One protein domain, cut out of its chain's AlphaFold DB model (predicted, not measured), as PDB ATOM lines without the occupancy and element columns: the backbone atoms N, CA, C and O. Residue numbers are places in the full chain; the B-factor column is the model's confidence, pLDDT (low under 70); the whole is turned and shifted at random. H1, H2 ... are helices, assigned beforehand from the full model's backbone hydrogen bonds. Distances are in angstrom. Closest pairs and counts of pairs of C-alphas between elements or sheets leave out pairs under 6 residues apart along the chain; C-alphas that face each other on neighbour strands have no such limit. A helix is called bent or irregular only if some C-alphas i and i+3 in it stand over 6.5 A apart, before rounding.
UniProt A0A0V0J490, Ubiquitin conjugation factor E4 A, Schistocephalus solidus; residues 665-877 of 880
ATOM      1  N   PHE A 665     175.489 166.880 147.555       93.25
ATOM      2  CA  PHE A 665     175.816 165.582 146.978       93.25
ATOM      3  C   PHE A 665     177.116 165.013 147.559       93.25
ATOM      4  O   PHE A 665     177.159 163.829 147.897       93.25
ATOM      5  N   ALA A 666     178.153 165.844 147.709       93.50
ATOM      6  CA  ALA A 666     179.451 165.423 148.221       93.50
ATOM      7  C   ALA A 666     179.392 164.969 149.682       93.50
ATOM      8  O   ALA A 666     179.962 163.938 150.018       93.50
ATOM      9  N   ILE A 667     178.657 165.683 150.537       91.06
ATOM     10  CA  ILE A 667     178.505 165.312 151.952       91.06
ATOM     11  C   ILE A 667     177.750 163.986 152.093       91.06
ATOM     12  O   ILE A 667     178.132 163.144 152.898       91.06
ATOM     13  N   LYS A 668     176.705 163.763 151.284       91.88
ATOM     14  CA  LYS A 668     175.927 162.510 151.309       91.88
ATOM     15  C   LYS A 668     176.729 161.284 150.864       91.88
ATOM     16  O   LYS A 668     176.403 160.180 151.283       91.88
ATOM     17  N   HIS A 669     177.740 161.468 150.017       91.62
ATOM     18  CA  HIS A 669     178.511 160.380 149.404       91.62
ATOM     19  C   HIS A 669     179.997 160.432 149.774       91.62
ATOM     20  O   HIS A 669     180.835 159.965 149.007       91.62
ATOM     21  N   ILE A 670     180.343 161.015 150.924       89.44
ATOM     22  CA  ILE A 670     181.744 161.198 151.316       89.44
ATOM     23  C   ILE A 670     182.470 159.869 151.566       89.44
ATOM     24  O   ILE A 670     183.650 159.759 151.250       89.44
ATOM     25  N   ASP A 671     181.737 158.849 152.024       86.56
ATOM     26  CA  ASP A 671     182.239 157.494 152.294       86.56
ATOM     27  C   ASP A 671     182.161 156.560 151.068       86.56
ATOM     28  O   ASP A 671     182.397 155.354 151.165       86.56
ATOM     29  N   SER A 672     181.787 157.090 149.900       87.50
ATOM     30  CA  SER A 672     181.739 156.323 148.651       87.50
ATOM     31  C   SER A 672     183.145 155.858 148.239       87.50
ATOM     32  O   SER A 672     184.100 156.626 148.362       87.50
ATOM     33  N   PRO A 673     183.292 154.656 147.642       82.38
ATOM     34  CA  PRO A 673     184.583 154.178 147.139       82.38
ATOM     35  C   PRO A 673     185.170 155.085 146.049       82.38
ATOM     36  O   PRO A 673     186.382 155.129 145.863       82.38
ATOM     37  N   ARG A 674     184.316 155.814 145.319       82.25
ATOM     38  CA  ARG A 674     184.742 156.896 144.425       82.25
ATOM     39  C   ARG A 674     184.451 158.235 145.099       82.25
ATOM     40  O   ARG A 674     183.270 158.500 145.353       82.25
ATOM     41  N   PRO A 675     185.472 159.075 145.352       86.88
ATOM     42  CA  PRO A 675     185.267 160.352 146.018       86.88
ATOM     43  C   PRO A 675     184.352 161.258 145.176       86.88
ATOM     44  O   PRO A 675     184.462 161.265 143.949       86.88
ATOM     45  N   PRO A 676     183.454 162.048 145.787       93.25
ATOM     46  CA  PRO A 676     182.599 162.974 145.049       93.25
ATOM     47  C   PRO A 676     183.389 164.035 144.274       93.25
ATOM     48  O   PRO A 676     184.442 164.489 144.725       93.25
ATOM     49  N   LEU A 677     182.844 164.499 143.145       92.62
ATOM     50  CA  LEU A 677     183.512 165.452 142.246       92.62
ATOM     51  C   LEU A 677     184.016 166.713 142.965       92.62
ATOM     52  O   LEU A 677     185.175 167.090 142.809       92.62
ATOM     53  N   LEU A 678     183.166 167.351 143.776       94.12
ATOM     54  CA  LEU A 678     183.536 168.585 144.478       94.12
ATOM     55  C   LEU A 678     184.650 168.356 145.512       94.12
ATOM     56  O   LEU A 678     185.493 169.230 145.699       94.12
ATOM     57  N   LEU A 679     184.681 167.180 146.150       92.94
ATOM     58  CA  LEU A 679     185.747 166.804 147.080       92.94
ATOM     59  C   LEU A 679     187.081 166.632 146.340       92.94
ATOM     60  O   LEU A 679     188.092 167.170 146.789       92.94
ATOM     61  N   GLN A 680     187.075 165.941 145.192       93.00
ATOM     62  CA  GLN A 680     188.263 165.795 144.341       93.00
ATOM     63  C   GLN A 680     188.774 167.160 143.869       93.00
ATOM     64  O   GLN A 680     189.948 167.476 144.044       93.00
ATOM     65  N   PHE A 681     187.875 168.002 143.351       94.12
ATOM     66  CA  PHE A 681     188.199 169.352 142.903       94.12
ATOM     67  C   PHE A 681     188.837 170.196 144.013       94.12
ATOM     68  O   PHE A 681     189.899 170.772 143.801       94.12
ATOM     69  N   LEU A 682     188.237 170.243 145.210       93.06
ATOM     70  CA  LEU A 682     188.797 170.982 146.346       93.06
ATOM     71  C   LEU A 682     190.169 170.447 146.756       93.06
ATOM     72  O   LEU A 682     191.064 171.233 147.055       93.06
ATOM     73  N   SER A 683     190.349 169.126 146.744       91.56
ATOM     74  CA  SER A 683     191.633 168.502 147.061       91.56
ATOM     75  C   SER A 683     192.738 168.939 146.096       91.56
ATOM     76  O   SER A 683     193.820 169.326 146.539       91.56
ATOM     77  N   LEU A 684     192.443 168.937 144.793       91.56
ATOM     78  CA  LEU A 684     193.367 169.392 143.755       91.56
ATOM     79  C   LEU A 684     193.615 170.898 143.834       91.56
ATOM     80  O   LEU A 684     194.752 171.334 143.705       91.56
ATOM     81  N   LEU A 685     192.583 171.694 144.116       91.44
ATOM     82  CA  LEU A 685     192.709 173.143 144.247       91.44
ATOM     83  C   LEU A 685     193.618 173.544 145.422       91.44
ATOM     84  O   LEU A 685     194.377 174.503 145.312       91.44
ATOM     85  N   ILE A 686     193.565 172.807 146.538       91.19
ATOM     86  CA  ILE A 686     194.468 172.997 147.687       91.19
ATOM     87  C   ILE A 686     195.908 172.640 147.307       91.19
ATOM     88  O   ILE A 686     196.834 173.368 147.665       91.19
ATOM     89  N   ASN A 687     196.103 171.540 146.574       90.25
ATOM     90  CA  ASN A 687     197.428 171.124 146.113       90.25
ATOM     91  C   ASN A 687     198.032 172.155 145.153       90.25
ATOM     92  O   ASN A 687     199.181 172.549 145.333       90.25
ATOM     93  N   ASP A 688     197.242 172.649 144.198       90.00
ATOM     94  CA  ASP A 688     197.646 173.719 143.286       90.00
ATOM     95  C   ASP A 688     198.028 174.989 144.030       90.00
ATOM     96  O   ASP A 688     199.071 175.569 143.753       90.00
ATOM     97  N   ALA A 689     197.185 175.428 144.971       90.00
ATOM     98  CA  ALA A 689     197.448 176.631 145.749       90.00
ATOM     99  C   ALA A 689     198.750 176.488 146.538       90.00
ATOM    100  O   ALA A 689     199.536 177.430 146.592       90.00
ATOM    101  N   THR A 690     198.983 175.299 147.103       90.12
ATOM    102  CA  THR A 690     200.210 174.990 147.838       90.12
ATOM    103  C   THR A 690     201.428 175.061 146.917       90.12
ATOM    104  O   THR A 690     202.345 175.831 147.173       90.12
ATOM    105  N   PHE A 691     201.402 174.343 145.793       90.38
ATOM    106  CA  PHE A 691     202.512 174.317 144.844       90.38
ATOM    107  C   PHE A 691     202.792 175.687 144.206       90.38
ATOM    108  O   PHE A 691     203.920 176.167 144.239       90.38
ATOM    109  N   LEU A 692     201.777 176.337 143.625       88.50
ATOM    110  CA  LEU A 692     201.956 177.560 142.837       88.50
ATOM    111  C   LEU A 692     202.495 178.713 143.679       88.50
ATOM    112  O   LEU A 692     203.335 179.479 143.211       88.50
ATOM    113  N   LEU A 693     202.003 178.851 144.911       85.38
ATOM    114  CA  LEU A 693     202.472 179.897 145.809       85.38
ATOM    115  C   LEU A 693     203.861 179.583 146.371       85.38
ATOM    116  O   LEU A 693     204.654 180.514 146.507       85.38
ATOM    117  N   ASP A 694     204.183 178.316 146.652       88.81
ATOM    118  CA  ASP A 694     205.533 177.933 147.080       88.81
ATOM    119  C   ASP A 694     206.576 178.171 145.993       88.81
ATOM    120  O   ASP A 694     207.584 178.833 146.252       88.81
ATOM    121  N   GLU A 695     206.302 177.731 144.765       89.06
ATOM    122  CA  GLU A 695     207.179 177.996 143.624       89.06
ATOM    123  C   GLU A 695     207.305 179.496 143.355       89.06
ATOM    124  O   GLU A 695     208.408 180.004 143.166       89.06
ATOM    125  N   ALA A 696     206.206 180.253 143.430       86.12
ATOM    126  CA  ALA A 696     206.257 181.707 143.310       86.12
ATOM    127  C   ALA A 696     207.187 182.348 144.357       86.12
ATOM    128  O   ALA A 696     208.012 183.198 144.016       86.12
ATOM    129  N   ILE A 697     207.085 181.942 145.627       84.25
ATOM    130  CA  ILE A 697     207.940 182.437 146.716       84.25
ATOM    131  C   ILE A 697     209.407 182.039 146.484       84.25
ATOM    132  O   ILE A 697     210.302 182.881 146.626       84.25
ATOM    133  N   GLY A 698     209.660 180.790 146.089       87.62
ATOM    134  CA  GLY A 698     210.993 180.278 145.776       87.62
ATOM    135  C   GLY A 698     211.648 181.025 144.612       87.62
ATOM    136  O   GLY A 698     212.786 181.487 144.731       87.62
ATOM    137  N   LEU A 699     210.916 181.225 143.516       88.38
ATOM    138  CA  LEU A 699     211.379 181.960 142.338       88.38
ATOM    139  C   LEU A 699     211.663 183.431 142.660       88.38
ATOM    140  O   LEU A 699     212.672 183.968 142.207       88.38
ATOM    141  N   LEU A 700     210.845 184.083 143.492       86.19
ATOM    142  CA  LEU A 700     211.108 185.455 143.941       86.19
ATOM    143  C   LEU A 700     212.402 185.561 144.758       86.19
ATOM    144  O   LEU A 700     213.175 186.505 144.565       86.19
ATOM    145  N   ALA A 701     212.674 184.587 145.631       85.56
ATOM    146  CA  ALA A 701     213.926 184.537 146.381       85.56
ATOM    147  C   ALA A 701     215.140 184.345 145.451       85.56
ATOM    148  O   ALA A 701     216.160 185.022 145.616       85.56
ATOM    149  N   GLN A 702     215.017 183.488 144.430       87.69
ATOM    150  CA  GLN A 702     216.052 183.294 143.408       87.69
ATOM    151  C   GLN A 702     216.283 184.556 142.568       87.69
ATOM    152  O   GLN A 702     217.432 184.948 142.358       87.69
ATOM    153  N   ILE A 703     215.213 185.226 142.122       87.12
ATOM    154  CA  ILE A 703     215.292 186.487 141.371       87.12
ATOM    155  C   ILE A 703     216.020 187.537 142.199       87.12
ATOM    156  O   ILE A 703     216.954 188.151 141.701       87.12
ATOM    157  N   LYS A 704     215.666 187.697 143.476       86.75
ATOM    158  CA  LYS A 704     216.326 188.649 144.376       86.75
ATOM    159  C   LYS A 704     217.829 188.386 144.501       86.75
ATOM    160  O   LYS A 704     218.615 189.330 144.565       86.75
ATOM    161  N   GLN A 705     218.241 187.120 144.554       87.00
ATOM    162  CA  GLN A 705     219.657 186.761 144.600       87.00
ATOM    163  C   GLN A 705     220.362 187.083 143.274       87.00
ATOM    164  O   GLN A 705     221.390 187.762 143.285       87.00
ATOM    165  N   LYS A 706     219.765 186.705 142.137       86.06
ATOM    166  CA  LYS A 706     220.290 187.032 140.804       86.06
ATOM    167  C   LYS A 706     220.325 188.540 140.536       86.06
ATOM    168  O   LYS A 706     221.271 189.019 139.926       86.06
ATOM    169  N   GLU A 707     219.356 189.313 141.025       86.00
ATOM    170  CA  GLU A 707     219.354 190.780 140.934       86.00
ATOM    171  C   GLU A 707     220.589 191.380 141.620       86.00
ATOM    172  O   GLU A 707     221.249 192.245 141.047       86.00
ATOM    173  N   ARG A 708     220.960 190.888 142.813       86.31
ATOM    174  CA  ARG A 708     222.172 191.348 143.516       86.31
ATOM    175  C   ARG A 708     223.447 191.001 142.755       86.31
ATOM    176  O   ARG A 708     224.353 191.826 142.690       86.31
ATOM    177  N   GLU A 709     223.527 189.798 142.195       87.19
ATOM    178  CA  GLU A 709     224.679 189.357 141.397       87.19
ATOM    179  C   GLU A 709     224.814 190.187 140.116       87.19
ATOM    180  O   GLU A 709     225.902 190.654 139.780       87.19
ATOM    181  N   ARG A 710     223.686 190.459 139.453       85.88
ATOM    182  CA  ARG A 710     223.603 191.332 138.281       85.88
ATOM    183  C   ARG A 710     224.054 192.753 138.603       85.88
ATOM    184  O   ARG A 710     224.754 193.373 137.809       85.88
ATOM    185  N   GLU A 711     223.673 193.274 139.766       85.25
ATOM    186  CA  GLU A 711     224.106 194.588 140.250       85.25
ATOM    187  C   GLU A 711     225.596 194.628 140.575       85.25
ATOM    188  O   GLU A 711     226.278 195.568 140.167       85.25
ATOM    189  N   ALA A 712     226.119 193.594 141.238       87.19
ATOM    190  CA  ALA A 712     227.548 193.462 141.509       87.19
ATOM    191  C   ALA A 712     228.381 193.413 140.214       87.19
ATOM    192  O   ALA A 712     229.499 193.921 140.181       87.19
ATOM    193  N   ALA A 713     227.812 192.870 139.134       83.50
ATOM    194  CA  ALA A 713     228.408 192.845 137.800       83.50
ATOM    195  C   ALA A 713     228.246 194.160 137.001       83.50
ATOM    196  O   ALA A 713     228.582 194.205 135.819       83.50
ATOM    197  N   GLY A 714     227.746 195.242 137.611       79.75
ATOM    198  CA  GLY A 714     227.559 196.538 136.944       79.75
ATOM    199  C   GLY A 714     226.196 196.706 136.268       79.75
ATOM    200  O   GLY A 714     226.038 197.543 135.384       79.75
ATOM    201  N   GLY A 715     225.201 195.918 136.682       77.25
ATOM    202  CA  GLY A 715     223.826 196.002 136.193       77.25
ATOM    203  C   GLY A 715     223.519 195.101 134.997       77.25
ATOM    204  O   GLY A 715     222.450 195.256 134.413       77.25
ATOM    205  N   ARG A 716     224.406 194.169 134.628       73.56
ATOM    206  CA  ARG A 716     224.176 193.147 133.592       73.56
ATOM    207  C   ARG A 716     225.075 191.938 133.825       73.56
ATOM    208  O   ARG A 716     226.209 192.103 134.269       73.56
ATOM    209  N   PHE A 717     224.609 190.740 133.477       81.56
ATOM    210  CA  PHE A 717     225.490 189.577 133.484       81.56
ATOM    211  C   PHE A 717     226.505 189.612 132.323       81.56
ATOM    212  O   PHE A 717     226.152 190.008 131.208       81.56
ATOM    213  N   PRO A 718     227.762 189.173 132.538       74.19
ATOM    214  CA  PRO A 718     228.778 189.125 131.481       74.19
ATOM    215  C   PRO A 718     228.452 188.119 130.370       74.19
ATOM    216  O   PRO A 718     228.835 188.321 129.218       74.19
ATOM    217  N   ARG A 719     227.764 187.021 130.709       78.62
ATOM    218  CA  ARG A 719     227.372 185.974 129.761       78.62
ATOM    219  C   ARG A 719     225.937 186.189 129.297       78.62
ATOM    220  O   ARG A 719     225.039 186.440 130.097       78.62
ATOM    221  N   ARG A 720     225.716 186.034 127.988       73.38
ATOM    222  CA  ARG A 720     224.385 186.154 127.368       73.38
ATOM    223  C   ARG A 720     223.411 185.091 127.884       73.38
ATOM    224  O   ARG A 720     222.236 185.390 128.055       73.38
ATOM    225  N   GLU A 721     223.910 183.888 128.151       76.31
ATOM    226  CA  GLU A 721     223.130 182.770 128.696       76.31
ATOM    227  C   GLU A 721     222.572 183.090 130.089       76.31
ATOM    228  O   GLU A 721     221.386 182.882 130.330       76.31
ATOM    229  N   ASP A 722     223.383 183.688 130.966       79.50
ATOM    230  CA  ASP A 722     222.977 184.055 132.330       79.50
ATOM    231  C   ASP A 722     221.886 185.142 132.327       79.50
ATOM    232  O   ASP A 722     220.923 185.074 133.094       79.50
ATOM    233  N   GLU A 723     221.990 186.122 131.421       79.38
ATOM    234  CA  GLU A 723     220.960 187.153 131.235       79.38
ATOM    235  C   GLU A 723     219.659 186.552 130.668       79.38
ATOM    236  O   GLU A 723     218.568 186.888 131.131       79.38
ATOM    237  N   GLY A 724     219.761 185.622 129.710       74.81
ATOM    238  CA  GLY A 724     218.610 184.888 129.177       74.81
ATOM    239  C   GLY A 724     217.906 184.056 130.250       74.81
ATOM    240  O   GLY A 724     216.680 184.106 130.371       74.81
ATOM    241  N   LEU A 725     218.678 183.363 131.093       81.12
ATOM    242  CA  LEU A 725     218.157 182.597 132.221       81.12
ATOM    243  C   LEU A 725     217.466 183.505 133.247       81.12
ATOM    244  O   LEU A 725     216.414 183.140 133.759       81.12
ATOM    245  N   PHE A 726     218.016 184.687 133.539       83.50
ATOM    246  CA  PHE A 726     217.385 185.664 134.434       83.50
ATOM    247  C   PHE A 726     216.014 186.127 133.919       83.50
ATOM    248  O   PHE A 726     215.040 186.116 134.674       83.50
ATOM    249  N   LEU A 727     215.919 186.479 132.633       79.56
ATOM    250  CA  LEU A 727     214.654 186.876 132.007       79.56
ATOM    251  C   LEU A 727     213.632 185.734 132.026       79.56
ATOM    252  O   LEU A 727     212.470 185.958 132.366       79.56
ATOM    253  N   HIS A 728     214.075 184.513 131.720       78.19
ATOM    254  CA  HIS A 728     213.229 183.325 131.762       78.19
ATOM    255  C   HIS A 728     212.700 183.043 133.178       78.19
ATOM    256  O   HIS A 728     211.493 182.891 133.355       78.19
ATOM    257  N   THR A 729     213.563 183.078 134.205       82.94
ATOM    258  CA  THR A 729     213.140 182.948 135.613       82.94
ATOM    259  C   THR A 729     212.116 184.029 135.987       82.94
ATOM    260  O   THR A 729     211.142 183.742 136.678       82.94
ATOM    261  N   GLY A 730     212.292 185.263 135.501       82.25
ATOM    262  CA  GLY A 730     211.340 186.356 135.711       82.25
ATOM    263  C   GLY A 730     209.956 186.099 135.104       82.25
ATOM    264  O   GLY A 730     208.939 186.348 135.755       82.25
ATOM    265  N   GLN A 731     209.906 185.579 133.876       78.50
ATOM    266  CA  GLN A 731     208.654 185.204 133.208       78.50
ATOM    267  C   GLN A 731     207.952 184.051 133.933       78.50
ATOM    268  O   GLN A 731     206.746 184.128 134.173       78.50
ATOM    269  N   LEU A 732     208.712 183.030 134.337       82.38
ATOM    270  CA  LEU A 732     208.205 181.889 135.094       82.38
ATOM    271  C   LEU A 732     207.616 182.334 136.442       82.38
ATOM    272  O   LEU A 732     206.478 181.998 136.764       82.38
ATOM    273  N   ALA A 733     208.325 183.188 137.188       85.25
ATOM    274  CA  ALA A 733     207.823 183.738 138.448       85.25
ATOM    275  C   ALA A 733     206.489 184.469 138.260       85.25
ATOM    276  O   ALA A 733     205.533 184.217 138.992       85.25
ATOM    277  N   ARG A 734     206.390 185.333 137.239       83.50
ATOM    278  CA  ARG A 734     205.151 186.054 136.918       83.50
ATOM    279  C   ARG A 734     203.988 185.099 136.633       83.50
ATOM    280  O   ARG A 734     202.866 185.365 137.072       83.50
ATOM    281  N   PHE A 735     204.245 184.007 135.918       83.00
ATOM    282  CA  PHE A 735     203.246 182.982 135.627       83.00
ATOM    283  C   PHE A 735     202.724 182.314 136.909       83.00
ATOM    284  O   PHE A 735     201.518 182.376 137.168       83.00
ATOM    285  N   HIS A 736     203.611 181.778 137.757       85.31
ATOM    286  CA  HIS A 736     203.220 181.132 139.020       85.31
ATOM    287  C   HIS A 736     202.513 182.086 139.984       85.31
ATOM    288  O   HIS A 736     201.519 181.710 140.599       85.31
ATOM    289  N   ILE A 737     202.966 183.339 140.080       85.12
ATOM    290  CA  ILE A 737     202.335 184.364 140.924       85.12
ATOM    291  C   ILE A 737     200.905 184.650 140.465       85.12
ATOM    292  O   ILE A 737     199.988 184.693 141.286       85.12
ATOM    293  N   THR A 738     200.713 184.859 139.160       83.31
ATOM    294  CA  THR A 738     199.397 185.188 138.596       83.31
ATOM    295  C   THR A 738     198.420 184.041 138.831       83.31
ATOM    296  O   THR A 738     197.322 184.260 139.341       83.31
ATOM    297  N   LEU A 739     198.845 182.811 138.541       84.38
ATOM    298  CA  LEU A 739     198.023 181.631 138.779       84.38
ATOM    299  C   LEU A 739     197.764 181.388 140.262       84.38
ATOM    300  O   LEU A 739     196.624 181.151 140.627       84.38
ATOM    301  N   GLY A 740     198.772 181.506 141.128       88.06
ATOM    302  CA  GLY A 740     198.601 181.335 142.571       88.06
ATOM    303  C   GLY A 740     197.574 182.312 143.155       88.06
ATOM    304  O   GLY A 740     196.744 181.923 143.980       88.06
ATOM    305  N   LEU A 741     197.560 183.564 142.680       85.50
ATOM    306  CA  LEU A 741     196.516 184.533 143.028       85.50
ATOM    307  C   LEU A 741     195.134 184.073 142.540       85.50
ATOM    308  O   LEU A 741     194.184 184.065 143.327       85.50
ATOM    309  N   ASP A 742     195.011 183.666 141.275       85.94
ATOM    310  CA  ASP A 742     193.763 183.157 140.693       85.94
ATOM    311  C   ASP A 742     193.218 181.942 141.462       85.94
ATOM    312  O   ASP A 742     192.023 181.893 141.780       85.94
ATOM    313  N   THR A 743     194.093 181.011 141.846       89.31
ATOM    314  CA  THR A 743     193.759 179.828 142.643       89.31
ATOM    315  C   THR A 743     193.235 180.212 144.025       89.31
ATOM    316  O   THR A 743     192.223 179.665 144.462       89.31
ATOM    317  N   ILE A 744     193.840 181.192 144.711       89.69
ATOM    318  CA  ILE A 744     193.344 181.669 146.015       89.69
ATOM    319  C   ILE A 744     191.995 182.382 145.889       89.69
ATOM    320  O   ILE A 744     191.120 182.185 146.737       89.69
ATOM    321  N   PHE A 745     191.775 183.157 144.824       88.75
ATOM    322  CA  PHE A 745     190.461 183.747 144.557       88.75
ATOM    323  C   PHE A 745     189.388 182.672 144.340       88.75
ATOM    324  O   PHE A 745     188.297 182.766 144.914       88.75
ATOM    325  N   ALA A 746     189.700 181.642 143.547       89.44
ATOM    326  CA  ALA A 746     188.818 180.501 143.326       89.44
ATOM    327  C   ALA A 746     188.550 179.742 144.635       89.44
ATOM    328  O   ALA A 746     187.395 179.459 144.959       89.44
ATOM    329  N   LEU A 747     189.590 179.494 145.438       91.44
ATOM    330  CA  LEU A 747     189.475 178.834 146.735       91.44
ATOM    331  C   LEU A 747     188.574 179.630 147.681       91.44
ATOM    332  O   LEU A 747     187.609 179.074 148.200       91.44
ATOM    333  N   ARG A 748     188.815 180.937 147.862       90.06
ATOM    334  CA  ARG A 748     187.962 181.793 148.703       90.06
ATOM    335  C   ARG A 748     186.505 181.710 148.270       90.06
ATOM    336  O   ARG A 748     185.611 181.648 149.116       90.06
ATOM    337  N   ARG A 749     186.256 181.718 146.959       87.12
ATOM    338  CA  ARG A 749     184.902 181.614 146.421       87.12
ATOM    339  C   ARG A 749     184.254 180.299 146.835       87.12
ATOM    340  O   ARG A 749     183.200 180.333 147.467       87.12
ATOM    341  N   VAL A 750     184.880 179.169 146.532       89.00
ATOM    342  CA  VAL A 750     184.303 177.851 146.829       89.00
ATOM    343  C   VAL A 750     184.116 177.677 148.337       89.00
ATOM    344  O   VAL A 750     183.055 177.242 148.766       89.00
ATOM    345  N   VAL A 751     185.067 178.141 149.151       89.19
ATOM    346  CA  VAL A 751     184.964 178.144 150.619       89.19
ATOM    347  C   VAL A 751     183.760 178.948 151.120       89.19
ATOM    348  O   VAL A 751     183.072 178.516 152.042       89.19
ATOM    349  N   SER A 752     183.469 180.099 150.508       87.94
ATOM    350  CA  SER A 752     182.307 180.916 150.886       87.94
ATOM    351  C   SER A 752     180.960 180.278 150.538       87.94
ATOM    352  O   SER A 752     179.964 180.561 151.202       87.94
ATOM    353  N   LEU A 753     180.924 179.432 149.506       88.75
ATOM    354  CA  LEU A 753     179.710 178.765 149.040       88.75
ATOM    355  C   LEU A 753     179.487 177.415 149.714       88.75
ATOM    356  O   LEU A 753     178.338 177.072 149.987       88.75
ATOM    357  N   CYS A 754     180.572 176.689 149.984       90.50
ATOM    358  CA  CYS A 754     180.564 175.309 150.455       90.50
ATOM    359  C   CYS A 754     181.331 175.137 151.787       90.50
ATOM    360  O   CYS A 754     182.309 174.380 151.854       90.50
ATOM    361  N   PRO A 755     180.948 175.856 152.863       89.00
ATOM    362  CA  PRO A 755     181.680 175.825 154.126       89.00
ATOM    363  C   PRO A 755     181.553 174.490 154.875       89.00
ATOM    364  O   PRO A 755     182.422 174.173 155.686       89.00
ATOM    365  N   HIS A 756     180.502 173.697 154.645       88.62
ATOM    366  CA  HIS A 756     180.284 172.444 155.373       88.62
ATOM    367  C   HIS A 756     181.239 171.354 154.884       88.62
ATOM    368  O   HIS A 756     181.838 170.659 155.701       88.62
ATOM    369  N   LEU A 757     181.440 171.244 153.568       90.38
ATOM    370  CA  LEU A 757     182.410 170.302 153.005       90.38
ATOM    371  C   LEU A 757     183.849 170.705 153.354       90.38
ATOM    372  O   LEU A 757     184.657 169.858 153.723       90.38
ATOM    373  N   VAL A 758     184.158 172.001 153.296       90.56
ATOM    374  CA  VAL A 758     185.486 172.549 153.630       90.56
ATOM    375  C   VAL A 758     185.872 172.314 155.092       90.56
ATOM    376  O   VAL A 758     187.040 172.072 155.389       90.56
ATOM    377  N   THR A 759     184.905 172.368 156.007       90.50
ATOM    378  CA  THR A 759     185.132 172.139 157.446       90.50
ATOM    379  C   THR A 759     184.947 170.682 157.870       90.50
ATOM    380  O   THR A 759     185.074 170.363 159.053       90.50
ATOM    381  N   HIS A 760     184.700 169.783 156.915       91.69
ATOM    382  CA  HIS A 760     184.677 168.349 157.159       91.69
ATOM    383  C   HIS A 760     186.083 167.840 157.545       91.69
ATOM    384  O   HIS A 760     187.067 168.306 156.959       91.69
ATOM    385  N   PRO A 761     186.211 166.847 158.452       89.56
ATOM    386  CA  PRO A 761     187.503 166.294 158.888       89.56
ATOM    387  C   PRO A 761     188.459 165.875 157.760       89.56
ATOM    388  O   PRO A 761     189.669 165.923 157.925       89.56
ATOM    389  N   VAL A 762     187.926 165.511 156.590       89.56
ATOM    390  CA  VAL A 762     188.717 165.106 155.410       89.56
ATOM    391  C   VAL A 762     189.530 166.267 154.805       89.56
ATOM    392  O   VAL A 762     190.590 166.032 154.225       89.56
ATOM    393  N   LEU A 763     189.058 167.516 154.915       91.44
ATOM    394  CA  LEU A 763     189.687 168.687 154.278       91.44
ATOM    395  C   LEU A 763     190.189 169.742 155.267       91.44
ATOM    396  O   LEU A 763     191.153 170.447 154.959       91.44
ATOM    397  N   VAL A 764     189.544 169.871 156.428       93.38
ATOM    398  CA  VAL A 764     189.711 171.027 157.320       93.38
ATOM    399  C   VAL A 764     191.156 171.229 157.781       93.38
ATOM    400  O   VAL A 764     191.650 172.356 157.733       93.38
ATOM    401  N   ASP A 765     191.861 170.151 158.133       91.81
ATOM    402  CA  ASP A 765     193.251 170.222 158.591       91.81
ATOM    403  C   ASP A 765     194.195 170.653 157.463       91.81
ATOM    404  O   ASP A 765     195.061 171.502 157.668       91.81
ATOM    405  N   ARG A 766     193.986 170.146 156.239       91.94
ATOM    406  CA  ARG A 766     194.796 170.513 155.063       91.94
ATOM    407  C   ARG A 766     194.644 171.991 154.719       91.94
ATOM    408  O   ARG A 766     195.638 172.669 154.471       91.94
ATOM    409  N   ILE A 767     193.409 172.494 154.738       91.69
ATOM    410  CA  ILE A 767     193.124 173.905 154.460       91.69
ATOM    411  C   ILE A 767     193.719 174.792 155.554       91.69
ATOM    412  O   ILE A 767     194.373 175.782 155.238       91.69
ATOM    413  N   ALA A 768     193.539 174.432 156.825       92.81
ATOM    414  CA  ALA A 768     194.090 175.187 157.945       92.81
ATOM    415  C   ALA A 768     195.627 175.262 157.894       92.81
ATOM    416  O   ALA A 768     196.178 176.360 157.986       92.81
ATOM    417  N   CYS A 769     196.305 174.132 157.667       92.62
ATOM    418  CA  CYS A 769     197.766 174.079 157.554       92.62
ATOM    419  C   CYS A 769     198.280 174.947 156.398       92.62
ATOM    420  O   CYS A 769     199.196 175.744 156.586       92.62
ATOM    421  N   MET A 770     197.665 174.835 155.214       93.44
ATOM    422  CA  MET A 770     198.025 175.636 154.039       93.44
ATOM    423  C   MET A 770     197.852 177.140 154.304       93.44
ATOM    424  O   MET A 770     198.757 177.929 154.031       93.44
ATOM    425  N   LEU A 771     196.704 177.554 154.854       92.81
ATOM    426  CA  LEU A 771     196.433 178.964 155.148       92.81
ATOM    427  C   LEU A 771     197.410 179.521 156.194       92.81
ATOM    428  O   LEU A 771     197.932 180.619 155.998       92.81
ATOM    429  N   ASN A 772     197.696 178.762 157.260       93.06
ATOM    430  CA  ASN A 772     198.651 179.169 158.292       93.06
ATOM    431  C   ASN A 772     200.059 179.331 157.709       93.06
ATOM    432  O   ASN A 772     200.734 180.320 157.988       93.06
ATOM    433  N   TYR A 773     200.487 178.372 156.888       90.94
ATOM    434  CA  TYR A 773     201.796 178.366 156.252       90.94
ATOM    435  C   TYR A 773     202.009 179.586 155.342       90.94
ATOM    436  O   TYR A 773     203.022 180.287 155.462       90.94
ATOM    437  N   PHE A 774     201.037 179.904 154.482       88.94
ATOM    438  CA  PHE A 774     201.142 181.079 153.617       88.94
ATOM    439  C   PHE A 774     201.010 182.386 154.380       88.94
ATOM    440  O   PHE A 774     201.760 183.322 154.104       88.94
ATOM    441  N   LEU A 775     200.120 182.457 155.373       90.44
ATOM    442  CA  LEU A 775     200.012 183.645 156.208       90.44
ATOM    443  C   LEU A 775     201.346 183.916 156.917       90.44
ATOM    444  O   LEU A 775     201.848 185.035 156.839       90.44
ATOM    445  N   LEU A 776     201.974 182.888 157.501       90.31
ATOM    446  CA  LEU A 776     203.288 182.991 158.141       90.31
ATOM    447  C   LEU A 776     204.381 183.416 157.154       90.31
ATOM    448  O   LEU A 776     205.214 184.256 157.488       90.31
ATOM    449  N   SER A 777     204.373 182.878 155.936       87.12
ATOM    450  CA  SER A 777     205.348 183.247 154.905       87.12
ATOM    451  C   SER A 777     205.214 184.712 154.467       87.12
ATOM    452  O   SER A 777     206.219 185.361 154.174       87.12
ATOM    453  N   LEU A 778     203.993 185.258 154.479       86.00
ATOM    454  CA  LEU A 778     203.702 186.632 154.057       86.00
ATOM    455  C   LEU A 778     203.907 187.678 155.159       86.00
ATOM    456  O   LEU A 778     204.364 188.780 154.854       86.00
ATOM    457  N   VAL A 779     203.560 187.369 156.413       87.62
ATOM    458  CA  VAL A 779     203.594 188.346 157.527       87.62
ATOM    459  C   VAL A 779     204.720 188.093 158.528       87.62
ATOM    460  O   VAL A 779     205.065 188.985 159.303       87.62
ATOM    461  N   GLY A 780     205.307 186.896 158.500       83.19
ATOM    462  CA  GLY A 780     206.352 186.464 159.416       83.19
ATOM    463  C   GLY A 780     207.752 186.980 159.056       83.19
ATOM    464  O   GLY A 780     207.916 187.888 158.236       83.19
ATOM    465  N   PRO A 781     208.811 186.407 159.655       76.56
ATOM    466  CA  PRO A 781     210.181 186.907 159.500       76.56
ATOM    467  C   PRO A 781     210.720 186.760 158.068       76.56
ATOM    468  O   PRO A 781     211.508 187.588 157.617       76.56
ATOM    469  N   LYS A 782     210.244 185.750 157.325       70.62
ATOM    470  CA  LYS A 782     210.637 185.481 155.932       70.62
ATOM    471  C   LYS A 782     210.049 186.471 154.916       70.62
ATOM    472  O   LYS A 782     210.466 186.471 153.762       70.62
ATOM    473  N   GLN A 783     209.165 187.387 155.328       75.19
ATOM    474  CA  GLN A 783     208.598 188.406 154.431       75.19
ATOM    475  C   GLN A 783     209.672 189.278 153.752       75.19
ATOM    476  O   GLN A 783     209.465 189.809 152.659       75.19
ATOM    477  N   GLY A 784     210.838 189.434 154.394       68.12
ATOM    478  CA  GLY A 784     211.969 190.179 153.848       68.12
ATOM    479  C   GLY A 784     212.540 189.550 152.575       68.12
ATOM    480  O   GLY A 784     213.030 190.276 151.706       68.12
ATOM    481  N   ASP A 785     212.433 188.230 152.423       68.38
ATOM    482  CA  ASP A 785     212.934 187.484 151.265       68.38
ATOM    483  C   ASP A 785     212.062 187.679 150.025       68.38
ATOM    484  O   ASP A 785     212.577 187.689 148.912       68.38
ATOM    485  N   LEU A 786     210.790 188.026 150.225       71.81
ATOM    486  CA  LEU A 786     209.820 188.345 149.173       71.81
ATOM    487  C   LEU A 786     209.973 189.767 148.602       71.81
ATOM    488  O   LEU A 786     209.240 190.179 147.698       71.81
ATOM    489  N   LYS A 787     210.886 190.576 149.154       72.56
ATOM    490  CA  LYS A 787     211.100 191.962 148.725       72.56
ATOM    491  C   LYS A 787     212.090 192.024 147.556       72.56
ATOM    492  O   LYS A 787     213.288 192.208 147.765       72.56
ATOM    493  N   VAL A 788     211.555 191.916 146.346       72.62
ATOM    494  CA  VAL A 788     212.208 192.293 145.076       72.62
ATOM    495  C   VAL A 788     212.061 193.793 144.808       72.62
ATOM    496  O   VAL A 788     211.129 194.424 145.324       72.62
ATOM    497  N   ARG A 789     212.992 194.374 144.033       66.62
ATOM    498  CA  ARG A 789     212.996 195.817 143.720       66.62
ATOM    499  C   ARG A 789     211.716 196.247 143.016       66.62
ATOM    500  O   ARG A 789     211.059 197.179 143.478       66.62
ATOM    501  N   ASP A 790     211.355 195.546 141.945       68.88
ATOM    502  CA  ASP A 790     210.171 195.856 141.150       68.88
ATOM    503  C   ASP A 790     209.114 194.752 141.245       68.88
ATOM    504  O   ASP A 790     208.958 193.894 140.378       68.88
ATOM    505  N   LYS A 791     208.343 194.800 142.334       69.62
ATOM    506  CA  LYS A 791     207.214 193.886 142.568       69.62
ATOM    507  C   LYS A 791     206.173 193.938 141.444       69.62
ATOM    508  O   LYS A 791     205.502 192.939 141.194       69.62
ATOM    509  N   SER A 792     206.033 195.093 140.786       67.12
ATOM    510  CA  SER A 792     205.018 195.313 139.754       67.12
ATOM    511  C   SER A 792     205.354 194.579 138.458       67.12
ATOM    512  O   SER A 792     204.468 193.963 137.866       67.12
ATOM    513  N   THR A 793     206.639 194.530 138.089       70.00
ATOM    514  CA  THR A 793     207.126 193.797 136.911       70.00
ATOM    515  C   THR A 793     206.744 192.311 136.965       70.00
ATOM    516  O   THR A 793     206.246 191.748 135.985       70.00
ATOM    517  N   TYR A 794     206.854 191.690 138.143       74.25
ATOM    518  CA  TYR A 794     206.511 190.277 138.347       74.25
ATOM    519  C   TYR A 794     205.041 190.034 138.727       74.25
ATOM    520  O   TYR A 794     204.637 188.890 138.903       74.25
ATOM    521  N   GLY A 795     204.224 191.087 138.861       72.56
ATOM    522  CA  GLY A 795     202.814 190.971 139.253       72.56
ATOM    523  C   GLY A 795     202.588 190.550 140.712       72.56
ATOM    524  O   GLY A 795     201.476 190.166 141.073       72.56
ATOM    525  N   PHE A 796     203.614 190.619 141.567       78.94
ATOM    526  CA  PHE A 796     203.522 190.150 142.949       78.94
ATOM    527  C   PHE A 796     202.767 191.143 143.839       78.94
ATOM    528  O   PHE A 796     203.242 192.247 144.114       78.94
ATOM    529  N   ARG A 797     201.595 190.714 144.319       79.38
ATOM    530  CA  ARG A 797     200.654 191.501 145.136       79.38
ATOM    531  C   ARG A 797     200.453 190.839 146.511       79.38
ATOM    532  O   ARG A 797     199.395 190.256 146.765       79.38
ATOM    533  N   PRO A 798     201.469 190.858 147.398       82.44
ATOM    534  CA  PRO A 798     201.385 190.200 148.706       82.44
ATOM    535  C   PRO A 798     200.302 190.821 149.596       82.44
ATOM    536  O   PRO A 798     199.688 190.139 150.405       82.44
ATOM    537  N   ASP A 799     200.050 192.111 149.408       84.31
ATOM    538  CA  ASP A 799     198.991 192.889 150.031       84.31
ATOM    539  C   ASP A 799     197.604 192.280 149.759       84.31
ATOM    540  O   ASP A 799     196.844 191.993 150.685       84.31
ATOM    541  N   VAL A 800     197.312 191.988 148.492       86.31
ATOM    542  CA  VAL A 800     196.060 191.350 148.071       86.31
ATOM    543  C   VAL A 800     195.974 189.932 148.615       86.31
ATOM    544  O   VAL A 800     194.935 189.545 149.143       86.31
ATOM    545  N   LEU A 801     197.061 189.166 148.522       86.81
ATOM    546  CA  LEU A 801     197.085 187.778 148.969       86.81
ATOM    547  C   LEU A 801     196.777 187.658 150.471       86.81
ATOM    548  O   LEU A 801     195.944 186.839 150.857       86.81
ATOM    549  N   VAL A 802     197.363 188.525 151.308       89.94
ATOM    550  CA  VAL A 802     197.051 188.592 152.747       89.94
ATOM    551  C   VAL A 802     195.574 188.919 152.970       89.94
ATOM    552  O   VAL A 802     194.912 188.242 153.754       89.94
ATOM    553  N   VAL A 803     195.027 189.911 152.258       90.50
ATOM    554  CA  VAL A 803     193.605 190.280 152.363       90.50
ATOM    555  C   VAL A 803     192.694 189.100 152.016       90.50
ATOM    556  O   VAL A 803     191.729 188.836 152.738       90.50
ATOM    557  N   GLU A 804     192.980 188.377 150.936       89.62
ATOM    558  CA  GLU A 804     192.164 187.246 150.492       89.62
ATOM    559  C   GLU A 804     192.248 186.060 151.460       89.62
ATOM    560  O   GLU A 804     191.210 185.496 151.814       89.62
ATOM    561  N   ILE A 805     193.441 185.744 151.976       91.88
ATOM    562  CA  ILE A 805     193.630 184.723 153.017       91.88
ATOM    563  C   ILE A 805     192.861 185.111 154.288       91.88
ATOM    564  O   ILE A 805     192.066 184.317 154.794       91.88
ATOM    565  N   CYS A 806     192.998 186.348 154.780       92.19
ATOM    566  CA  CYS A 806     192.270 186.826 155.960       92.19
ATOM    567  C   CYS A 806     190.742 186.755 155.782       92.19
ATOM    568  O   CYS A 806     190.030 186.397 156.720       92.19
ATOM    569  N   LYS A 807     190.215 187.022 154.577       91.06
ATOM    570  CA  LYS A 807     188.784 186.833 154.267       91.06
ATOM    571  C   LYS A 807     188.347 185.371 154.378       91.06
ATOM    572  O   LYS A 807     187.215 185.122 154.796       91.06
ATOM    573  N   ILE A 808     189.208 184.411 154.036       91.81
ATOM    574  CA  ILE A 808     188.927 182.981 154.228       91.81
ATOM    575  C   ILE A 808     188.829 182.662 155.729       91.81
ATOM    576  O   ILE A 808     187.830 182.076 156.149       91.81
ATOM    577  N   TYR A 809     189.782 183.131 156.549       92.06
ATOM    578  CA  TYR A 809     189.721 182.978 158.015       92.06
ATOM    579  C   TYR A 809     188.447 183.578 158.615       92.06
ATOM    580  O   TYR A 809     187.837 182.970 159.488       92.06
ATOM    581  N   ILE A 810     188.025 184.749 158.138       90.81
ATOM    582  CA  ILE A 810     186.771 185.401 158.542       90.81
ATOM    583  C   ILE A 810     185.573 184.526 158.176       90.81
ATOM    584  O   ILE A 810     184.731 184.252 159.025       90.81
ATOM    585  N   THR A 811     185.523 184.045 156.936       89.44
ATOM    586  CA  THR A 811     184.390 183.266 156.421       89.44
ATOM    587  C   THR A 811     184.203 181.950 157.178       89.44
ATOM    588  O   THR A 811     183.071 181.572 157.469       89.44
ATOM    589  N   LEU A 812     185.299 181.267 157.514       88.81
ATOM    590  CA  LEU A 812     185.266 179.980 158.208       88.81
ATOM    591  C   LEU A 812     185.308 180.106 159.732       88.81
ATOM    592  O   LEU A 812     184.838 179.209 160.415       88.81
ATOM    593  N   GLY A 813     185.889 181.171 160.282       84.56
ATOM    594  CA  GLY A 813     186.189 181.292 161.710       84.56
ATOM    595  C   GLY A 813     185.179 182.095 162.534       84.56
ATOM    596  O   GLY A 813     185.137 181.909 163.754       84.56
ATOM    597  N   LEU A 814     184.370 182.965 161.913       84.00
ATOM    598  CA  LEU A 814     183.361 183.774 162.613       84.00
ATOM    599  C   LEU A 814     182.058 183.010 162.857       84.00
ATOM    600  O   LEU A 814     181.464 182.425 161.955       84.00
ATOM    601  N   ASN A 815     181.563 183.098 164.092       69.31
ATOM    602  CA  ASN A 815     180.283 182.521 164.497       69.31
ATOM    603  C   ASN A 815     179.161 183.551 164.291       69.31
ATOM    604  O   ASN A 815     178.885 184.328 165.202       69.31
ATOM    605  N   THR A 816     178.518 183.579 163.122       66.12
ATOM    606  CA  THR A 816     177.345 184.456 162.901       66.12
ATOM    607  C   THR A 816     176.008 183.733 163.071       66.12
ATOM    608  O   THR A 816     175.049 184.354 163.506       66.12
ATOM    609  N   ASP A 817     175.942 182.426 162.772       67.69
ATOM    610  CA  ASP A 817     174.707 181.623 162.760       67.69
ATOM    611  C   ASP A 817     174.896 180.278 163.485       67.69
ATOM    612  O   ASP A 817     175.988 179.708 163.450       67.69
ATOM    613  N   ALA A 818     173.824 179.701 164.045       62.41
ATOM    614  CA  ALA A 818     173.874 178.420 164.772       62.41
ATOM    615  C   ALA A 818     174.440 177.252 163.931       62.41
ATOM    616  O   ALA A 818     175.221 176.450 164.436       62.41
ATOM    617  N   LYS A 819     174.120 177.182 162.627       61.06
ATOM    618  CA  LYS A 819     174.700 176.182 161.701       61.06
ATOM    619  C   LYS A 819     176.186 176.431 161.410       61.06
ATOM    620  O   LYS A 819     176.958 175.483 161.316       61.06
ATOM    621  N   LYS A 820     176.603 177.699 161.323       67.25
ATOM    622  CA  LYS A 820     178.010 178.085 161.114       67.25
ATOM    623  C   LYS A 820     178.862 177.923 162.371       67.25
ATOM    624  O   LYS A 820     180.082 177.889 162.295       67.25
ATOM    625  N   GLN A 821     178.239 177.816 163.539       72.31
ATOM    626  CA  GLN A 821     178.959 177.698 164.801       72.31
ATOM    627  C   GLN A 821     179.733 176.376 164.902       72.31
ATOM    628  O   GLN A 821     180.851 176.359 165.421       72.31
ATOM    629  N   GLN A 822     179.178 175.287 164.357       77.44
ATOM    630  CA  GLN A 822     179.841 173.982 164.332       77.44
ATOM    631  C   GLN A 822     180.963 173.919 163.288       77.44
ATOM    632  O   GLN A 822     182.061 173.465 163.612       77.44
ATOM    633  N   THR A 823     180.735 174.438 162.077       81.38
ATOM    634  CA  THR A 823     181.770 174.521 161.031       81.38
ATOM    635  C   THR A 823     182.942 175.389 161.490       81.38
ATOM    636  O   THR A 823     184.104 175.003 161.363       81.38
ATOM    637  N   ALA A 824     182.650 176.520 162.135       84.19
ATOM    638  CA  ALA A 824     183.673 177.414 162.645       84.19
ATOM    639  C   ALA A 824     184.432 176.847 163.848       84.19
ATOM    640  O   ALA A 824     185.629 177.092 163.986       84.19
ATOM    641  N   ALA A 825     183.789 176.049 164.705       86.12
ATOM    642  CA  ALA A 825     184.491 175.333 165.770       86.12
ATOM    643  C   ALA A 825     185.486 174.303 165.211       86.12
ATOM    644  O   ALA A 825     186.622 174.246 165.686       86.12
ATOM    645  N   ALA A 826     185.091 173.542 164.184       88.06
ATOM    646  CA  ALA A 826     185.968 172.582 163.515       88.06
ATOM    647  C   ALA A 826     187.187 173.274 162.882       88.06
ATOM    648  O   ALA A 826     188.321 172.876 163.141       88.06
ATOM    649  N   PHE A 827     186.971 174.366 162.140       91.31
ATOM    650  CA  PHE A 827     188.061 175.136 161.536       91.31
ATOM    651  C   PHE A 827     189.006 175.742 162.580       91.31
ATOM    652  O   PHE A 827     190.222 175.608 162.464       91.31
ATOM    653  N   ARG A 828     188.473 176.364 163.643       90.94
ATOM    654  CA  ARG A 828     189.307 176.940 164.712       90.94
ATOM    655  C   ARG A 828     190.180 175.891 165.396       90.94
ATOM    656  O   ARG A 828     191.333 176.180 165.706       90.94
ATOM    657  N   ARG A 829     189.645 174.688 165.617       89.38
ATOM    658  CA  ARG A 829     190.403 173.564 166.176       89.38
ATOM    659  C   ARG A 829     191.554 173.157 165.253       89.38
ATOM    660  O   ARG A 829     192.677 173.044 165.728       89.38
ATOM    661  N   ALA A 830     191.287 172.995 163.959       91.31
ATOM    662  CA  ALA A 830     192.305 172.642 162.970       91.31
ATOM    663  C   ALA A 830     193.432 173.689 162.889       91.31
ATOM    664  O   ALA A 830     194.608 173.342 162.923       91.31
ATOM    665  N   VAL A 831     193.082 174.982 162.871       91.56
ATOM    666  CA  VAL A 831     194.052 176.094 162.825       91.56
ATOM    667  C   VAL A 831     195.004 176.079 164.017       91.56
ATOM    668  O   VAL A 831     196.198 176.295 163.836       91.56
ATOM    669  N   VAL A 832     194.486 175.842 165.225       89.94
ATOM    670  CA  VAL A 832     195.294 175.838 166.452       89.94
ATOM    671  C   VAL A 832     196.139 174.569 166.585       89.94
ATOM    672  O   VAL A 832     197.228 174.626 167.153       89.94
ATOM    673  N   ASN A 833     195.646 173.440 166.071       88.75
ATOM    674  CA  ASN A 833     196.338 172.153 166.128       88.75
ATOM    675  C   ASN A 833     197.512 172.043 165.145       88.75
ATOM    676  O   ASN A 833     198.307 171.110 165.254       88.75
ATOM    677  N   ASP A 834     197.644 172.970 164.195       89.56
ATOM    678  CA  ASP A 834     198.795 173.024 163.298       89.56
ATOM    679  C   ASP A 834     200.070 173.428 164.057       89.56
ATOM    680  O   ASP A 834     200.374 174.606 164.244       89.56
ATOM    681  N   GLY A 835     200.853 172.429 164.459       81.75
ATOM    682  CA  GLY A 835     202.117 172.632 165.165       81.75
ATOM    683  C   GLY A 835     203.266 173.177 164.306       81.75
ATOM    684  O   GLY A 835     204.339 173.423 164.853       81.75
ATOM    685  N   ARG A 836     203.097 173.336 162.983       86.25
ATOM    686  CA  ARG A 836     204.180 173.777 162.084       86.25
ATOM    687  C   ARG A 836     204.173 175.279 161.839       86.25
ATOM    688  O   ARG A 836     205.236 175.895 161.889       86.25
ATOM    689  N   SER A 837     203.005 175.854 161.549       89.25
ATOM    690  CA  SER A 837     202.915 177.244 161.079       89.25
ATOM    691  C   SER A 837     202.164 178.172 162.035       89.25
ATOM    692  O   SER A 837     202.424 179.378 162.045       89.25
ATOM    693  N   TYR A 838     201.253 177.652 162.862       88.69
ATOM    694  CA  TYR A 838     200.512 178.480 163.809       88.69
ATOM    695  C   TYR A 838     201.393 178.932 164.984       88.69
ATOM    696  O   TYR A 838     201.969 178.127 165.713       88.69
ATOM    697  N   THR A 839     201.452 180.243 165.219       84.94
ATOM    698  CA  THR A 839     202.098 180.844 166.397       84.94
ATOM    699  C   THR A 839     201.144 181.832 167.067       84.94
ATOM    700  O   THR A 839     200.205 182.314 166.433       84.94
ATOM    701  N   THR A 840     201.355 182.142 168.356       77.06
ATOM    702  CA  THR A 840     200.540 183.154 169.069       77.06
ATOM    703  C   THR A 840     200.562 184.504 168.366       77.06
ATOM    704  O   THR A 840     199.546 185.191 168.332       77.06
ATOM    705  N   ASP A 841     201.708 184.833 167.776       86.00
ATOM    706  CA  ASP A 841     202.007 186.161 167.255       86.00
ATOM    707  C   ASP A 841     201.590 186.305 165.784       86.00
ATOM    708  O   ASP A 841     201.465 187.423 165.289       86.00
ATOM    709  N   LEU A 842     201.340 185.190 165.078       88.12
ATOM    710  CA  LEU A 842     200.962 185.175 163.660       88.12
ATOM    711  C   LEU A 842     199.737 186.054 163.385       88.12
ATOM    712  O   LEU A 842     199.708 186.822 162.425       88.12
ATOM    713  N   LEU A 843     198.725 185.946 164.245       87.56
ATOM    714  CA  LEU A 843     197.467 186.675 164.095       87.56
ATOM    715  C   LEU A 843     197.652 188.178 164.345       87.56
ATOM    716  O   LEU A 843     197.062 188.989 163.635       87.56
ATOM    717  N   ASP A 844     198.511 188.551 165.296       89.12
ATOM    718  CA  ASP A 844     198.839 189.950 165.587       89.12
ATOM    719  C   ASP A 844     199.667 190.577 164.459       89.12
ATOM    720  O   ASP A 844     199.384 191.691 164.015       89.12
ATOM    721  N   GLN A 845     200.637 189.836 163.920       89.44
ATOM    722  CA  GLN A 845     201.407 190.253 162.746       89.44
ATOM    723  C   GLN A 845     200.497 190.450 161.526       89.44
ATOM    724  O   GLN A 845     200.600 191.466 160.834       89.44
ATOM    725  N   ALA A 846     199.556 189.528 161.301       89.25
ATOM    726  CA  ALA A 846     198.562 189.654 160.243       89.25
ATOM    727  C   ALA A 846     197.666 190.885 160.438       89.25
ATOM    728  O   ALA A 846     197.459 191.626 159.479       89.25
ATOM    729  N   LEU A 847     197.202 191.172 161.661       89.56
ATOM    730  CA  LEU A 847     196.422 192.378 161.973       89.56
ATOM    731  C   LEU A 847     197.194 193.670 161.679       89.56
ATOM    732  O   LEU A 847     196.626 194.609 161.120       89.56
ATOM    733  N   VAL A 848     198.488 193.732 162.006       89.19
ATOM    734  CA  VAL A 848     199.333 194.902 161.707       89.19
ATOM    735  C   VAL A 848     199.422 195.148 160.201       89.19
ATOM    736  O   VAL A 848     199.307 196.292 159.757       89.19
ATOM    737  N   VAL A 849     199.613 194.093 159.406       86.88
ATOM    738  CA  VAL A 849     199.660 194.202 157.940       86.88
ATOM    739  C   VAL A 849     198.281 194.564 157.380       86.88
ATOM    740  O   VAL A 849     198.171 195.473 156.560       86.88
ATOM    741  N   LEU A 850     197.220 193.924 157.870       87.25
ATOM    742  CA  LEU A 850     195.849 194.135 157.409       87.25
ATOM    743  C   LEU A 850     195.362 195.566 157.675       87.25
ATOM    744  O   LEU A 850     194.723 196.154 156.810       87.25
ATOM    745  N   ASN A 851     195.729 196.163 158.813       87.31
ATOM    746  CA  ASN A 851     195.433 197.567 159.126       87.31
ATOM    747  C   ASN A 851     196.142 198.564 158.195       87.31
ATOM    748  O   ASN A 851     195.679 199.690 158.043       87.31
ATOM    749  N   ARG A 852     197.264 198.174 157.578       85.69
ATOM    750  CA  ARG A 852     197.991 199.017 156.611       85.69
ATOM    751  C   ARG A 852     197.467 198.868 155.185       85.69
ATOM    752  O   ARG A 852     197.591 199.800 154.402       85.69
ATOM    753  N   VAL A 853     196.951 197.687 154.846       84.44
ATOM    754  CA  VAL A 853     196.606 197.298 153.469       84.44
ATOM    755  C   VAL A 853     195.101 197.377 153.186       84.44
ATOM    756  O   VAL A 853     194.699 197.600 152.046       84.44
ATOM    757  N   SER A 854     194.249 197.171 154.190       79.62
ATOM    758  CA  SER A 854     192.796 197.147 154.002       79.62
ATOM    759  C   SER A 854     192.233 198.545 153.744       79.62
ATOM    760  O   SER A 854     192.425 199.458 154.541       79.62
ATOM    761  N   ASN A 855     191.431 198.680 152.685       74.50
ATOM    762  CA  ASN A 855     190.659 199.896 152.406       74.50
ATOM    763  C   ASN A 855     189.383 200.011 153.264       74.50
ATOM    764  O   ASN A 855     188.768 201.073 153.302       74.50
ATOM    765  N   SER A 856     188.951 198.928 153.925       78.19
ATOM    766  CA  SER A 856     187.767 198.915 154.793       78.19
ATOM    767  C   SER A 856     188.152 198.752 156.262       78.19
ATOM    768  O   SER A 856     188.991 197.918 156.611       78.19
ATOM    769  N   SER A 857     187.499 199.517 157.141       78.19
ATOM    770  CA  SER A 857     187.684 199.415 158.597       78.19
ATOM    771  C   SER A 857     187.095 198.142 159.198       78.19
ATOM    772  O   SER A 857     187.406 197.797 160.335       78.19
ATOM    773  N   ASP A 858     186.222 197.457 158.461       84.75
ATOM    774  CA  ASP A 858     185.453 196.324 158.978       84.75
ATOM    775  C   ASP A 858     186.214 195.008 158.841       84.75
ATOM    776  O   ASP A 858     186.060 194.114 159.670       84.75
ATOM    777  N   LEU A 859     187.078 194.890 157.827       87.25
ATOM    778  CA  LEU A 859     187.863 193.681 157.608       87.25
ATOM    779  C   LEU A 859     188.848 193.411 158.766       87.25
ATOM    780  O   LEU A 859     188.814 192.293 159.285       87.25
ATOM    781  N   PRO A 860     189.651 194.386 159.248       89.06
ATOM    782  CA  PRO A 860     190.512 194.177 160.411       89.06
ATOM    783  C   PRO A 860     189.731 193.866 161.689       89.06
ATOM    784  O   PRO A 860     190.100 192.941 162.404       89.06
ATOM    785  N   LYS A 861     188.610 194.561 161.939       88.56
ATOM    786  CA  LYS A 861     187.745 194.308 163.107       88.56
ATOM    787  C   LYS A 861     187.196 192.882 163.109       88.56
ATOM    788  O   LYS A 861     187.246 192.189 164.120       88.56
ATOM    789  N   ASN A 862     186.695 192.421 161.965       89.12
ATOM    790  CA  ASN A 862     186.181 191.062 161.829       89.12
ATOM    791  C   ASN A 862     187.295 190.020 161.991       89.12
ATOM    792  O   ASN A 862     187.079 188.993 162.628       89.12
ATOM    793  N   PHE A 863     188.493 190.285 161.464       90.44
ATOM    794  CA  PHE A 863     189.642 189.399 161.661       90.44
ATOM    795  C   PHE A 863     190.086 189.347 163.131       90.44
ATOM    796  O   PHE A 863     190.409 188.276 163.634       90.44
ATOM    797  N   GLU A 864     190.031 190.468 163.853       90.38
ATOM    798  CA  GLU A 864     190.331 190.527 165.287       90.38
ATOM    799  C   GLU A 864     189.358 189.667 166.111       90.38
ATOM    800  O   GLU A 864     189.775 188.930 167.008       90.38
ATOM    801  N   LEU A 865     188.069 189.668 165.757       89.44
ATOM    802  CA  LEU A 865     187.079 188.774 166.366       89.44
ATOM    803  C   LEU A 865     187.412 187.291 166.131       89.44
ATOM    804  O   LEU A 865     187.318 186.489 167.065       89.44
ATOM    805  N   VAL A 866     187.844 186.920 164.918       88.81
ATOM    806  CA  VAL A 866     188.324 185.553 164.627       88.81
ATOM    807  C   VAL A 866     189.549 185.228 165.474       88.81
ATOM    808  O   VAL A 866     189.613 184.152 166.069       88.81
ATOM    809  N   ALA A 867     190.511 186.149 165.553       87.69
ATOM    810  CA  ALA A 867     191.747 185.950 166.294       87.69
ATOM    811  C   ALA A 867     191.477 185.706 167.785       87.69
ATOM    812  O   ALA A 867     192.021 184.773 168.377       87.69
ATOM    813  N   ASN A 868     190.556 186.467 168.374       87.56
ATOM    814  CA  ASN A 868     190.115 186.259 169.750       87.56
ATOM    815  C   ASN A 868     189.425 184.897 169.931       87.56
ATOM    816  O   ASN A 868     189.724 184.180 170.886       87.56
ATOM    817  N   ALA A 869     188.575 184.477 168.991       85.50
ATOM    818  CA  ALA A 869     187.938 183.160 169.037       85.50
ATOM    819  C   ALA A 869     188.946 181.995 168.903       85.50
ATOM    820  O   ALA A 869     188.781 180.950 169.542       85.50
ATOM    821  N   LEU A 870     190.000 182.161 168.098       85.56
ATOM    822  CA  LEU A 870     191.100 181.198 167.956       85.56
ATOM    823  C   LEU A 870     191.924 181.085 169.246       85.56
ATOM    824  O   LEU A 870     192.217 179.974 169.690       85.56
ATOM    825  N   ARG A 871     192.226 182.215 169.901       84.69
ATOM    826  CA  ARG A 871     192.904 182.240 171.210       84.69
ATOM    827  C   ARG A 871     192.114 181.484 172.277       84.69
ATOM    828  O   ARG A 871     192.691 180.672 172.994       84.69
ATOM    829  N   VAL A 872     190.797 181.693 172.340       82.81
ATOM    830  CA  VAL A 872     189.914 180.955 173.264       82.81
ATOM    831  C   VAL A 872     189.921 179.459 172.949       82.81
ATOM    832  O   VAL A 872     190.049 178.638 173.853       82.81
ATOM    833  N   SER A 873     189.854 179.092 171.667       79.19
ATOM    834  CA  SER A 873     189.836 177.684 171.247       79.19
ATOM    835  C   SER A 873     191.128 176.948 171.639       79.19
ATOM    836  O   SER A 873     191.065 175.788 172.035       79.19
ATOM    837  N   ARG A 874     192.281 177.630 171.632       75.06
ATOM    838  CA  ARG A 874     193.560 177.092 172.130       75.06
ATOM    839  C   ARG A 874     193.577 176.826 173.629       75.06
ATOM    840  O   ARG A 874     194.171 175.847 174.063       75.06
ATOM    841  N   LEU A 875     192.935 177.682 174.421       71.31
ATOM    842  CA  LEU A 875     192.822 177.475 175.867       71.31
ATOM    843  C   LEU A 875     191.922 176.273 176.193       71.31
ATOM    844  O   LEU A 875     192.160 175.580 177.177       71.31
ATOM    845  N   CYS A 876     190.913 176.007 175.360       65.88
ATOM    846  CA  CYS A 876     190.014 174.861 175.515       65.88
ATOM    847  C   CYS A 876     190.614 173.529 175.029       65.88
ATOM    848  O   CYS A 876     190.175 172.475 175.484       65.88
ATOM    849  N   PHE A 877     191.588 173.565 174.116       60.16
ATOM    850  CA  PHE A 877     192.232 172.386 173.532       60.16
ATOM    851  C   PHE A 877     193.755 172.604 173.470       60.16
ATOM    852  O   PHE A 877     194.260 173.060 172.441       60.16
TER     853      PHE A 877
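This is residues 665 to 877 of the 880 residues of the protein "Ubiquitin conjugation factor E4 A" of Schistocephalus solidus (UniProt A0A0V0J490). Two long helices, H2 and H3, make a helical hairpin that gives the long axis, and a second pair, H5 and H7, packs along one half of it; these four form a bundle that runs up and down, each helix against the one before it. Beyond H5 and H7 a second hairpin, H9 and H10, packs on them crosswise, H9 on both and H10 on H7, and H8 crosses H10 steeply near one end of the bundle. The hairpin tip at residues 713 to 719 reaches well past the other helices. The 213 printed residues hold ten named helices, H1 to H10 in chain order, and no named strand; the class is all helix. The whole is compact, with a radius of gyration of the C-alphas of 19.3 A, and elongated, spanning 64 by 41 by 30 A.

H1 is residues 665 to 668, beginning at C-alpha 665 (175.816, 165.582, 146.978). H2, residues 677 to 712, is 52.2 A long, and H3, residues 720 to 753, is 50.2 A. H4 is residues 755 to 758. H5, residues 764 to 779, is 22.2 A long. H6, residues 781 to 784, is only just irregular, with C-alphas 781 and 784 6.8 A apart. H7 is residues 798 to 813, 21.9 A; H8 residues 818 to 833, 23.4 A; H9 residues 842 to 853, 16.4 A. H10, residues 858 to 876, is 27.5 A long and ends at C-alpha 876 (190.014, 174.861, 175.515).

H7 is the hub, touching H3, H5, H8, H9 and H10. Residues 741 to 752 of H3 touch H7, closest at the C-alphas of Arg 748 and Ile 808, 5.7 A, at a shallow tilt of 24 degrees, the same way. H5 and H7 touch, closest at the C-alphas of Leu 775 and Val 802, 6.7 A. The hairpin H2 and H3 runs opposite ways at 32 degrees, a shallow tilt only just short of steep; its closest C-alphas are those of Leu 692 and Gly 740, 5.1 A. H1 and H2 only just touch, with 3 pairs of C-alphas within 8 A. H8 touches H5 at a steep tilt of 62 degrees, closest at the C-alphas of Ala 768 and Val 831, 5.0 A. H10 touches H7 at a steep tilt of 55 degrees, closest at the C-alphas of Gly 813 and Val 866, 5.6 A. The hairpin H9 and H10 stands at 2 degrees, closest at the C-alphas of Asn 851 and Pro 860, 6.1 A. H4 is near H2, H3, H5 and H8, and H6 is near H5. Every O i to N i+4 pair is within hydrogen-bond range in H2, H3, H5, H7 and H10; H8 has 10 of 12, H9 has 7 of 8, and H1, H4 and H6 are too short for such a pair.

The two farthest C-alphas, those of Pro 718 and Ala 818, are 65.1 A apart. The printed part has no cut. The link from H6 to H7, residues 785 to 797, is long. Mean pLDDT of the printed part is 84.9; residues 784 to 785, 789 to 792, 815 to 820 and 876 to 877 are under 70.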